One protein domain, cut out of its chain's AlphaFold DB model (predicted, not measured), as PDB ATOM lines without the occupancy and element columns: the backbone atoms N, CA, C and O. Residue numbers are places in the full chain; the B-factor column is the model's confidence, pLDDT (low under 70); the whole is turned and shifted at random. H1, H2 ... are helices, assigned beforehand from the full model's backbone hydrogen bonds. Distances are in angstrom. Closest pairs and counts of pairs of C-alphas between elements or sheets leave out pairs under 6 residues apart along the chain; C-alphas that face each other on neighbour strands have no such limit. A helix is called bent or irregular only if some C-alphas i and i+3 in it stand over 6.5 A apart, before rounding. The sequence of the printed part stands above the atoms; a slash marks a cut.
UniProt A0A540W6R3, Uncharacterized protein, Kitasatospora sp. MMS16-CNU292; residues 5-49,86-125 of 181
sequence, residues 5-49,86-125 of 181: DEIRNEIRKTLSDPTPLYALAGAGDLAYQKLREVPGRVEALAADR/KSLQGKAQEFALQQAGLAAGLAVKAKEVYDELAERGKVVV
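AT A GLANCE: This is residues 5 to 49 and 86 to 125 of the 181 residues of an uncharacterized protein of Kitasatospora sp. MMS16-CNU292 (UniProt A0A540W6R3). Two long helices, H2 and H3, meet near their ends at about a right angle and make a wide L, and a short helix, H1, leads into the corner as a third arm. The corner is made by the first part of H2 and the last part of H3; residues 5 to 17, 31 to 49 and 86 to 112 stick out from it, and the space between these arms is open. The printed part has 85 residues with three named helices, H1, H2 and H3 in that order along the chain, and no named strand; its class is all helix. It is extended, with a radius of gyration of the C-alphas of 19.9 A, and flat, spanning 56 by 43 by 21 A.

HOW THE PARTS SIT: H1, residues 5 to 16, is joined by a tight link of 2 residues to H2, residues 19 to 47. H1 and H2 are close but not clearly touching; their closest C-alphas, those of Thr 14 and Pro 20, are 7.9 A apart. They run the same way at a steep tilt of 67 degrees. H2 touches H3, residues 86 to 125, with 32 pairs of C-alphas within 8 A; the closest are those of Ala 23 and Ala 118, 4.1 A apart. H2 touches H3 with residues 19 to 27 alone, and H3 touches H2 with residues 114 to 125 alone. The lines of H2 and H3 are about perpendicular, at 83 degrees. H1 and H3 are apart. H2 has a kink of 33 degrees near residue 37; it is neither bent nor irregular, but only just: C-alphas 36 and 39 are 6.3 A apart. In H1 and H3 every O i to N i+4 pair is within hydrogen-bond range, and in H2 22 of 25 are.

IN THESE COORDINATES: H1 begins at C-alpha 5, at (88.653, 47.650, 124.686), and measures 16.0 A from first to last C-alpha. H2 runs from C-alpha 19, at (82.294, 61.579, 108.089), to C-alpha 47, a length of 41.7 A. H3, the longest helix with 40 residues, measures 56.6 A and ends at C-alpha 125, at (84.952, 71.756, 103.295).

THE WHOLE: The two C-alphas farthest apart are those of Lys 86 and Val 125, 56.6 A. Residues 50 to 85 are cut out and not printed, and C-alphas 49 and 86 are 51.7 A apart across the cut. The link from H2 to H3 lies across this cut. The mean pLDDT of the printed part is 73.5; 23 residues are under 70, among them residues 37 to 49 and residues 105 to 108.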
ATOM      1  N   ASP A   5      87.620  47.228 125.635       82.12
ATOM      2  CA  ASP A   5      88.653  47.650 124.686       82.12
ATOM      3  C   ASP A   5      88.237  47.513 123.211       82.12
ATOM      4  O   ASP A   5      88.656  48.325 122.386       82.12
ATOM      5  N   GLU A   6      87.361  46.564 122.869       81.75
ATOM      6  CA  GLU A   6      86.800  46.437 121.515       81.75
ATOM      7  C   GLU A   6      85.830  47.582 121.224       81.75
ATOM      8  O   GLU A   6      85.917  48.213 120.175       81.75
ATOM      9  N   ILE A   7      84.976  47.928 122.194       76.56
ATOM     10  CA  ILE A   7      84.056  49.070 122.088       76.56
ATOM     11  C   ILE A   7      84.846  50.375 121.934       76.56
ATOM     12  O   ILE A   7      84.526  51.208 121.090       76.56
ATOM     13  N   ARG A   8      85.921  50.551 122.713       80.94
ATOM     14  CA  ARG A   8      86.796  51.727 122.610       80.94
ATOM     15  C   ARG A   8      87.478  51.818 121.243       80.94
ATOM     16  O   ARG A   8      87.570  52.914 120.693       80.94
ATOM     17  N   ASN A   9      87.958  50.699 120.703       79.69
ATOM     18  CA  ASN A   9      88.591  50.672 119.387       79.69
ATOM     19  C   ASN A   9      87.591  50.957 118.262       79.69
ATOM     20  O   ASN A   9      87.923  51.719 117.359       79.69
ATOM     21  N   GLU A  10      86.366  50.440 118.352       74.94
ATOM     22  CA  GLU A  10      85.299  50.704 117.382       74.94
ATOM     23  C   GLU A  10      84.846  52.173 117.420       74.94
ATOM     24  O   GLU A  10      84.702  52.827 116.387       74.94
ATOM     25  N   ILE A  11      84.732  52.756 118.618       74.75
ATOM     26  CA  ILE A  11      84.455  54.189 118.800       74.75
ATOM     27  C   ILE A  11      85.598  55.033 118.229       74.75
ATOM     28  O   ILE A  11      85.368  56.008 117.522       74.75
ATOM     29  N   ARG A  12      86.852  54.651 118.476       73.94
ATOM     30  CA  ARG A  12      88.003  55.366 117.915       73.94
ATOM     31  C   ARG A  12      88.061  55.244 116.394       73.94
ATOM     32  O   ARG A  12      88.451  56.204 115.740       73.94
ATOM     33  N   LYS A  13      87.677  54.096 115.835       74.50
ATOM     34  CA  LYS A  13      87.626  53.846 114.392       74.50
ATOM     35  C   LYS A  13      86.554  54.710 113.723       74.50
ATOM     36  O   LYS A  13      86.880  55.435 112.793       74.50
ATOM     37  N   THR A  14      85.342  54.715 114.273       69.25
ATOM     38  CA  THR A  14      84.206  55.519 113.788       69.25
ATOM     39  C   THR A  14      84.405  57.025 113.969       69.25
ATOM     40  O   THR A  14      83.956  57.799 113.131       69.25
ATOM     41  N   LEU A  15      85.127  57.455 115.010       64.75
ATOM     42  CA  LEU A  15      85.533  58.855 115.207       64.75
ATOM     43  C   LEU A  15      86.741  59.275 114.355       64.75
ATOM     44  O   LEU A  15      86.964  60.471 114.183       64.75
ATOM     45  N   SER A  16      87.547  58.324 113.870       70.00
ATOM     46  CA  SER A  16      88.690  58.610 112.985       70.00
ATOM     47  C   SER A  16      88.288  58.692 111.513       70.00
ATOM     48  O   SER A  16      89.055  59.225 110.711       70.00
ATOM     49  N   ASP A  17      87.108  58.188 111.147       76.94
ATOM     50  CA  ASP A  17      86.504  58.520 109.862       76.94
ATOM     51  C   ASP A  17      86.159  60.019 109.856       76.94
ATOM     52  O   ASP A  17      85.712  60.539 110.873       76.94
ATOM     53  N   PRO A  18      86.363  60.758 108.754       71.44
ATOM     54  CA  PRO A  18      86.073  62.195 108.707       71.44
ATOM     55  C   PRO A  18      84.570  62.499 108.559       71.44
ATOM     56  O   PRO A  18      84.135  63.634 108.745       71.44
ATOM     57  N   THR A  19      83.753  61.489 108.255       77.00
ATOM     58  CA  THR A  19      82.294  61.579 108.089       77.00
ATOM     59  C   THR A  19      81.548  62.193 109.287       77.00
ATOM     60  O   THR A  19      80.689  63.038 109.042       77.00
ATOM     61  N   PRO A  20      81.875  61.892 110.562       78.06
ATOM     62  CA  PRO A  20      81.211  62.504 111.709       78.06
ATOM     63  C   PRO A  20      81.519  63.992 111.818       78.06
ATOM     64  O   PRO A  20      80.654  64.771 112.205       78.06
ATOM     65  N   LEU A  21      82.727  64.411 111.427       76.94
ATOM     66  CA  LEU A  21      83.101  65.823 111.398       76.94
ATOM     67  C   LEU A  21      82.338  66.571 110.303       76.94
ATOM     68  O   LEU A  21      81.842  67.670 110.547       76.94
ATOM     69  N   TYR A  22      82.176  65.962 109.126       76.19
ATOM     70  CA  TYR A  22      81.340  66.527 108.066       76.19
ATOM     71  C   TYR A  22      79.863  66.576 108.459       76.19
ATOM     72  O   TYR A  22      79.210  67.583 108.203       76.19
ATOM     73  N   ALA A  23      79.346  65.552 109.137       81.25
ATOM     74  CA  ALA A  23      77.969  65.550 109.609       81.25
ATOM     75  C   ALA A  23      77.721  66.632 110.673       81.25
ATOM     76  O   ALA A  23      76.721  67.345 110.609       81.25
ATOM     77  N   LEU A  24      78.660  66.822 111.606       78.88
ATOM     78  CA  LEU A  24      78.617  67.924 112.571       78.88
ATOM     79  C   LEU A  24      78.690  69.294 111.882       78.88
ATOM     80  O   LEU A  24      77.947  70.199 112.256       78.88
ATOM     81  N   ALA A  25      79.529  69.448 110.854       81.12
ATOM     82  CA  ALA A  25      79.606  70.678 110.068       81.12
ATOM     83  C   ALA A  25      78.302  70.957 109.296       81.12
ATOM     84  O   ALA A  25      77.803  72.080 109.323       81.12
ATOM     85  N   GLY A  26      77.700  69.937 108.677       77.19
ATOM     86  CA  GLY A  26      76.390  70.045 108.037       77.19
ATOM     87  C   GLY A  26      75.275  70.372 109.033       77.19
ATOM     88  O   GLY A  26      74.339  71.097 108.697       77.19
ATOM     89  N   ALA A  27      75.374  69.878 110.272       82.75
ATOM     90  CA  ALA A  27      74.364  70.104 111.303       82.75
ATOM     91  C   ALA A  27      74.487  71.522 111.857       82.75
ATOM     92  O   ALA A  27      73.476  72.185 112.088       82.75
ATOM     93  N   GLY A  28      75.724  72.009 111.996       78.38
ATOM     94  CA  GLY A  28      76.028  73.405 112.284       78.38
ATOM     95  C   GLY A  28      75.499  74.346 111.201       78.38
ATOM     96  O   GLY A  28      74.877  75.350 111.535       78.38
ATOM     97  N   ASP A  29      75.657  73.999 109.921       77.56
ATOM     98  CA  ASP A  29      75.105  74.776 108.804       77.56
ATOM     99  C   ASP A  29      73.566  74.786 108.814       77.56
ATOM    100  O   ASP A  29      72.947  75.840 108.697       77.56
ATOM    101  N   LEU A  30      72.922  73.644 109.063       72.50
ATOM    102  CA  LEU A  30      71.459  73.562 109.132       72.50
ATOM    103  C   LEU A  30      70.897  74.317 110.346       72.50
ATOM    104  O   LEU A  30      69.889  75.019 110.236       72.50
ATOM    105  N   ALA A  31      71.578  74.242 111.490       74.31
ATOM    106  CA  ALA A  31      71.258  75.044 112.663       74.31
ATOM    107  C   ALA A  31      71.452  76.540 112.386       74.31
ATOM    108  O   ALA A  31      70.592  77.333 112.755       74.31
ATOM    109  N   TYR A  32      72.516  76.930 111.680       73.06
ATOM    110  CA  TYR A  32      72.768  78.315 111.283       73.06
ATOM    111  C   TYR A  32      71.686  78.841 110.330       73.06
ATOM    112  O   TYR A  32      71.145  79.930 110.532       73.06
ATOM    113  N   GLN A  33      71.286  78.033 109.344       77.19
ATOM    114  CA  GLN A  33      70.202  78.357 108.421       77.19
ATOM    115  C   GLN A  33      68.840  78.469 109.113       77.19
ATOM    116  O   GLN A  33      68.028  79.308 108.730       77.19
ATOM    117  N   LYS A  34      68.584  77.668 110.151       74.25
ATOM    118  CA  LYS A  34      67.366  77.801 110.957       74.25
ATOM    119  C   LYS A  34      67.446  78.992 111.901       74.25
ATOM    120  O   LYS A  34      66.464  79.708 112.041       74.25
ATOM    121  N   LEU A  35      68.609  79.279 112.478       70.44
ATOM    122  CA  LEU A  35      68.799  80.401 113.393       70.44
ATOM    123  C   LEU A  35      68.655  81.762 112.697       70.44
ATOM    124  O   LEU A  35      68.162  82.696 113.318       70.44
ATOM    125  N   ARG A  36      68.985  81.870 111.402       70.94
ATOM    126  CA  ARG A  36      68.672  83.067 110.588       70.94
ATOM    127  C   ARG A  36      67.188  83.197 110.210       70.94
ATOM    128  O   ARG A  36      66.746  84.298 109.913       70.94
ATOM    129  N   GLU A  37      66.414  82.109 110.228       64.88
ATOM    130  CA  GLU A  37      64.952  82.118 110.002       64.88
ATOM    131  C   GLU A  37      64.163  82.374 111.300       64.88
ATOM    132  O   GLU A  37      63.013  82.817 111.269       64.88
ATOM    133  N   VAL A  38      64.781  82.111 112.455       69.44
ATOM    134  CA  VAL A  38      64.222  82.374 113.784       69.44
ATOM    135  C   VAL A  38      63.883  83.851 114.025       69.44
ATOM    136  O   VAL A  38      62.789  84.060 114.539       69.44
ATOM    137  N   PRO A  39      64.679  84.879 113.652       61.22
ATOM    138  CA  PRO A  39      64.280  86.271 113.863       61.22
ATOM    139  C   PRO A  39      62.944  86.608 113.190       61.22
ATOM    140  O   PRO A  39      62.107  87.206 113.846       61.22
ATOM    141  N   GLY A  40      62.653  86.099 111.985       65.62
ATOM    142  CA  GLY A  40      61.349  86.317 111.339       65.62
ATOM    143  C   GLY A  40      60.175  85.620 112.046       65.62
ATOM    144  O   GLY A  40      59.066  86.147 112.091       65.62
ATOM    145  N   ARG A  41      60.403  84.451 112.662       63.34
ATOM    146  CA  ARG A  41      59.377  83.756 113.467       63.34
ATOM    147  C   ARG A  41      59.214  84.356 114.857       63.34
ATOM    148  O   ARG A  41      58.109  84.353 115.384       63.34
ATOM    149  N   VAL A  42      60.298  84.858 115.441       63.91
ATOM    150  CA  VAL A  42      60.303  85.552 116.730       63.91
ATOM    151  C   VAL A  42      59.695  86.933 116.580       63.91
ATOM    152  O   VAL A  42      58.951  87.317 117.460       63.91
ATOM    153  N   GLU A  43      59.911  87.646 115.480       64.00
ATOM    154  CA  GLU A  43      59.236  88.914 115.187       64.00
ATOM    155  C   GLU A  43      57.746  88.701 114.918       64.00
ATOM    156  O   GLU A  43      56.937  89.443 115.463       64.00
ATOM    157  N   ALA A  44      57.352  87.644 114.198       64.44
ATOM    158  CA  ALA A  44      55.939  87.286 114.040       64.44
ATOM    159  C   ALA A  44      55.268  86.894 115.376       64.44
ATOM    160  O   ALA A  44      54.130  87.278 115.628       64.44
ATOM    161  N   LEU A  45      55.973  86.178 116.265       59.09
ATOM    162  CA  LEU A  45      55.486  85.843 117.614       59.09
ATOM    163  C   LEU A  45      55.583  87.007 118.614       59.09
ATOM    164  O   LEU A  45      54.817  87.050 119.569       59.09
ATOM    165  N   ALA A  46      56.540  87.919 118.450       62.25
ATOM    166  CA  ALA A  46      56.755  89.066 119.331       62.25
ATOM    167  C   ALA A  46      55.849  90.240 118.956       62.25
ATOM    168  O   ALA A  46      55.424  90.968 119.852       62.25
ATOM    169  N   ALA A  47      55.505  90.389 117.672       66.25
ATOM    170  CA  ALA A  47      54.463  91.299 117.208       66.25
ATOM    171  C   ALA A  47      53.106  90.962 117.845       66.25
ATOM    172  O   ALA A  47      52.340  91.870 118.154       66.25
ATOM    173  N   ASP A  48      52.857  89.678 118.131       68.81
ATOM    174  CA  ASP A  48      51.659  89.200 118.822       68.81
ATOM    175  C   ASP A  48      51.999  88.444 120.117       68.81
ATOM    176  O   ASP A  48      51.536  87.336 120.401       68.81
ATOM    177  N   ARG A  49      52.872  89.061 120.926       69.50
ATOM    178  CA  ARG A  49      53.414  88.488 122.171       69.50
ATOM    179  C   ARG A  49      52.332  87.949 123.106       69.50
ATOM    180  O   ARG A  49      52.579  86.986 123.828       69.50
ATOM    181  N   LYS A  86      50.057  38.485 133.757       78.75
ATOM    182  CA  LYS A  86      50.131  37.874 132.417       78.75
ATOM    183  C   LYS A  86      49.878  38.902 131.307       78.75
ATOM    184  O   LYS A  86      50.530  38.846 130.266       78.75
ATOM    185  N   SER A  87      48.973  39.856 131.543       78.38
ATOM    186  CA  SER A  87      48.669  40.931 130.593       78.38
ATOM    187  C   SER A  87      49.815  41.942 130.505       78.38
ATOM    188  O   SER A  87      50.132  42.412 129.414       78.38
ATOM    189  N   LEU A  88      50.488  42.225 131.627       79.44
ATOM    190  CA  LEU A  88      51.647  43.113 131.649       79.44
ATOM    191  C   LEU A  88      52.825  42.507 130.896       79.44
ATOM    192  O   LEU A  88      53.493  43.213 130.152       79.44
ATOM    193  N   GLN A  89      53.054  41.201 131.041       81.00
ATOM    194  CA  GLN A  89      54.079  40.500 130.273       81.00
ATOM    195  C   GLN A  89      53.799  40.582 128.763       81.00
ATOM    196  O   GLN A  89      54.722  40.840 127.995       81.00
ATOM    197  N   GLY A  90      52.536  40.421 128.348       80.12
ATOM    198  CA  GLY A  90      52.121  40.595 126.952       80.12
ATOM    199  C   GLY A  90      52.345  42.025 126.454       80.12
ATOM    200  O   GLY A  90      53.036  42.226 125.461       80.12
ATOM    201  N   LYS A  91      51.872  43.030 127.202       81.19
ATOM    202  CA  LYS A  91      52.054  44.454 126.869       81.19
ATOM    203  C   LYS A  91      53.520  44.881 126.862       81.19
ATOM    204  O   LYS A  91      53.904  45.687 126.029       81.19
ATOM    205  N   ALA A  92      54.348  44.352 127.759       79.38
ATOM    206  CA  ALA A  92      55.781  44.625 127.789       79.38
ATOM    207  C   ALA A  92      56.501  44.004 126.586       79.38
ATOM    208  O   ALA A  92      57.401  44.630 126.034       79.38
ATOM    209  N   GLN A  93      56.096  42.809 126.147       80.31
ATOM    210  CA  GLN A  93      56.616  42.199 124.921       80.31
ATOM    211  C   GLN A  93      56.177  42.976 123.679       80.31
ATOM    212  O   GLN A  93      56.990  43.230 122.799       80.31
ATOM    213  N   GLU A  94      54.925  43.420 123.629       81.75
ATOM    214  CA  GLU A  94      54.394  44.203 122.514       81.75
ATOM    215  C   GLU A  94      55.000  45.610 122.460       81.75
ATOM    216  O   GLU A  94      55.377  46.094 121.394       81.75
ATOM    217  N   PHE A  95      55.223  46.218 123.625       82.94
ATOM    218  CA  PHE A  95      55.990  47.449 123.753       82.94
ATOM    219  C   PHE A  95      57.442  47.239 123.324       82.94
ATOM    220  O   PHE A  95      57.966  48.051 122.576       82.94
ATOM    221  N   ALA A  96      58.093  46.144 123.724       78.50
ATOM    222  CA  ALA A  96      59.449  45.832 123.277       78.50
ATOM    223  C   ALA A  96      59.523  45.646 121.752       78.50
ATOM    224  O   ALA A  96      60.457  46.145 121.129       78.50
ATOM    225  N   LEU A  97      58.526  45.003 121.138       84.69
ATOM    226  CA  LEU A  97      58.427  44.865 119.682       84.69
ATOM    227  C   LEU A  97      58.201  46.222 118.991       84.69
ATOM    228  O   LEU A  97      58.878  46.526 118.008       84.69
ATOM    229  N   GLN A  98      57.328  47.080 119.529       83.00
ATOM    230  CA  GLN A  98      57.127  48.444 119.020       83.00
ATOM    231  C   GLN A  98      58.374  49.322 119.185       83.00
ATOM    232  O   GLN A  98      58.736  50.053 118.263       83.00
ATOM    233  N   GLN A  99      59.065  49.239 120.325       76.31
ATOM    234  CA  GLN A  99      60.306  49.976 120.574       76.31
ATOM    235  C   GLN A  99      61.443  49.481 119.684       76.31
ATOM    236  O   GLN A  99      62.208  50.298 119.182       76.31
ATOM    237  N   ALA A 100      61.536  48.177 119.423       74.94
ATOM    238  CA  ALA A 100      62.498  47.636 118.470       74.94
ATOM    239  C   ALA A 100      62.229  48.153 117.045       74.94
ATOM    240  O   ALA A 100      63.169  48.540 116.352       74.94
ATOM    241  N   GLY A 101      60.959  48.242 116.631       74.62
ATOM    242  CA  GLY A 101      60.570  48.834 115.345       74.62
ATOM    243  C   GLY A 101      60.890  50.330 115.245       74.62
ATOM    244  O   GLY A 101      61.432  50.783 114.237       74.62
ATOM    245  N   LEU A 102      60.629  51.098 116.308       77.25
ATOM    246  CA  LEU A 102      60.984  52.521 116.384       77.25
ATOM    247  C   LEU A 102      62.500  52.738 116.409       77.25
ATOM    248  O   LEU A 102      62.990  53.631 115.725       77.25
ATOM    249  N   ALA A 103      63.250  51.921 117.149       70.56
ATOM    250  CA  ALA A 103      64.705  52.002 117.226       70.56
ATOM    251  C   ALA A 103      65.363  51.636 115.891       70.56
ATOM    252  O   ALA A 103      66.269  52.338 115.449       70.56
ATOM    253  N   ALA A 104      64.874  50.594 115.213       71.31
ATOM    254  CA  ALA A 104      65.327  50.251 113.869       71.31
ATOM    255  C   ALA A 104      65.020  51.383 112.873       71.31
ATOM    256  O   ALA A 104      65.901  51.801 112.126       71.31
ATOM    257  N   GLY A 105      63.807  51.946 112.915       69.62
ATOM    258  CA  GLY A 105      63.422  53.075 112.065       69.62
ATOM    259  C   GLY A 105      64.209  54.360 112.351       69.62
ATOM    260  O   GLY A 105      64.550  55.088 111.422       69.62
ATOM    261  N   LEU A 106      64.536  54.643 113.616       68.19
ATOM    262  CA  LEU A 106      65.372  55.784 113.997       68.19
ATOM    263  C   LEU A 106      66.835  55.579 113.617       68.19
ATOM    264  O   LEU A 106      67.467  56.541 113.203       68.19
ATOM    265  N   ALA A 107      67.370  54.363 113.716       67.19
ATOM    266  CA  ALA A 107      68.737  54.074 113.296       67.19
ATOM    267  C   ALA A 107      68.917  54.260 111.781       67.19
ATOM    268  O   ALA A 107      69.914  54.839 111.356       67.19
ATOM    269  N   VAL A 108      67.938  53.830 110.976       69.88
ATOM    270  CA  VAL A 108      67.944  54.037 109.516       69.88
ATOM    271  C   VAL A 108      67.811  55.521 109.175       69.88
ATOM    272  O   VAL A 108      68.653  56.051 108.460       69.88
ATOM    273  N   LYS A 109      66.851  56.233 109.778       71.88
ATOM    274  CA  LYS A 109      66.701  57.683 109.569       71.88
ATOM    275  C   LYS A 109      67.911  58.482 110.044       71.88
ATOM    276  O   LYS A 109      68.287  59.460 109.414       71.88
ATOM    277  N   ALA A 110      68.528  58.087 111.156       73.00
ATOM    278  CA  ALA A 110      69.744  58.724 111.647       73.00
ATOM    279  C   ALA A 110      70.901  58.516 110.670       73.00
ATOM    280  O   ALA A 110      71.669  59.446 110.467       73.00
ATOM    281  N   LYS A 111      71.002  57.337 110.044       72.50
ATOM    282  CA  LYS A 111      71.959  57.057 108.968       72.50
ATOM    283  C   LYS A 111      71.705  57.919 107.734       72.50
ATOM    284  O   LYS A 111      72.626  58.587 107.295       72.50
ATOM    285  N   GLU A 112      70.470  57.969 107.241       76.00
ATOM    286  CA  GLU A 112      70.091  58.776 106.069       76.00
ATOM    287  C   GLU A 112      70.377  60.267 106.297       76.00
ATOM    288  O   GLU A 112      71.081  60.902 105.518       76.00
ATOM    289  N   VAL A 113      69.928  60.812 107.432       70.88
ATOM    290  CA  VAL A 113      70.166  62.216 107.793       70.88
ATOM    291  C   VAL A 113      71.655  62.491 108.014       70.88
ATOM    292  O   VAL A 113      72.141  63.563 107.659       70.88
ATOM    293  N   TYR A 114      72.402  61.545 108.586       64.75
ATOM    294  CA  TYR A 114      73.846  61.669 108.789       64.75
ATOM    295  C   TYR A 114      74.631  61.630 107.476       64.75
ATOM    296  O   TYR A 114      75.565  62.415 107.319       64.75
ATOM    297  N   ASP A 115      74.249  60.767 106.537       71.56
ATOM    298  CA  ASP A 115      74.869  60.681 105.217       71.56
ATOM    299  C   ASP A 115      74.587  61.965 104.410       71.56
ATOM    300  O   ASP A 115      75.528  62.576 103.900       71.56
ATOM    301  N   GLU A 116      73.354  62.486 104.426       74.44
ATOM    302  CA  GLU A 116      73.010  63.791 103.830       74.44
ATOM    303  C   GLU A 116      73.773  64.965 104.474       74.44
ATOM    304  O   GLU A 116      74.248  65.888 103.801       74.44
ATOM    305  N   LEU A 117      73.907  64.952 105.803       77.19
ATOM    306  CA  LEU A 117      74.679  65.943 106.552       77.19
ATOM    307  C   LEU A 117      76.167  65.871 106.209       77.19
ATOM    308  O   LEU A 117      76.813  66.908 106.051       77.19
ATOM    309  N   ALA A 118      76.708  64.664 106.076       73.06
ATOM    310  CA  ALA A 118      78.090  64.443 105.696       73.06
ATOM    311  C   ALA A 118      78.357  64.862 104.247       73.06
ATOM    312  O   ALA A 118      79.419  65.412 103.969       73.06
ATOM    313  N   GLU A 119      77.416  64.671 103.324       75.31
ATOM    314  CA  GLU A 119      77.515  65.182 101.954       75.31
ATOM    315  C   GLU A 119      77.510  66.713 101.917       75.31
ATOM    316  O   GLU A 119      78.391  67.318 101.299       75.31
ATOM    317  N   ARG A 120      76.603  67.362 102.658       71.94
ATOM    318  CA  ARG A 120      76.571  68.831 102.765       71.94
ATOM    319  C   ARG A 120      77.844  69.378 103.429       71.94
ATOM    320  O   ARG A 120      78.415  70.355 102.950       71.94
ATOM    321  N   GLY A 121      78.342  68.718 104.476       65.94
ATOM    322  CA  GLY A 121      79.605  69.060 105.133       65.94
ATOM    323  C   GLY A 121      80.831  68.855 104.241       65.94
ATOM    324  O   GLY A 121      81.737  69.689 104.252       65.94
ATOM    325  N   LYS A 122      80.847  67.798 103.416       70.69
ATOM    326  CA  LYS A 122      81.875  67.601 102.385       70.69
ATOM    327  C   LYS A 122      81.880  68.778 101.420       70.69
ATOM    328  O   LYS A 122      82.934  69.369 101.257       70.69
ATOM    329  N   VAL A 123      80.729  69.189 100.877       70.38
ATOM    330  CA  VAL A 123      80.631  70.340  99.954       70.38
ATOM    331  C   VAL A 123      81.179  71.629 100.577       70.38
ATOM    332  O   VAL A 123      81.898  72.366  99.905       70.38
ATOM    333  N   VAL A 124      80.896  71.894 101.855       66.56
ATOM    334  CA  VAL A 124      81.397  73.085 102.567       66.56
ATOM    335  C   VAL A 124      82.920  73.057 102.741       66.56
ATOM    336  O   VAL A 124      83.565  74.091 102.584       66.56
ATOM    337  N   VAL A 125      83.507  71.893 103.031       59.91
ATOM    338  CA  VAL A 125      84.952  71.756 103.295       59.91
ATOM    339  C   VAL A 125      85.775  71.567 102.019       59.91
ATOM    340  O   VAL A 125      86.908  72.037 101.945       59.91
TER     341      VAL A 125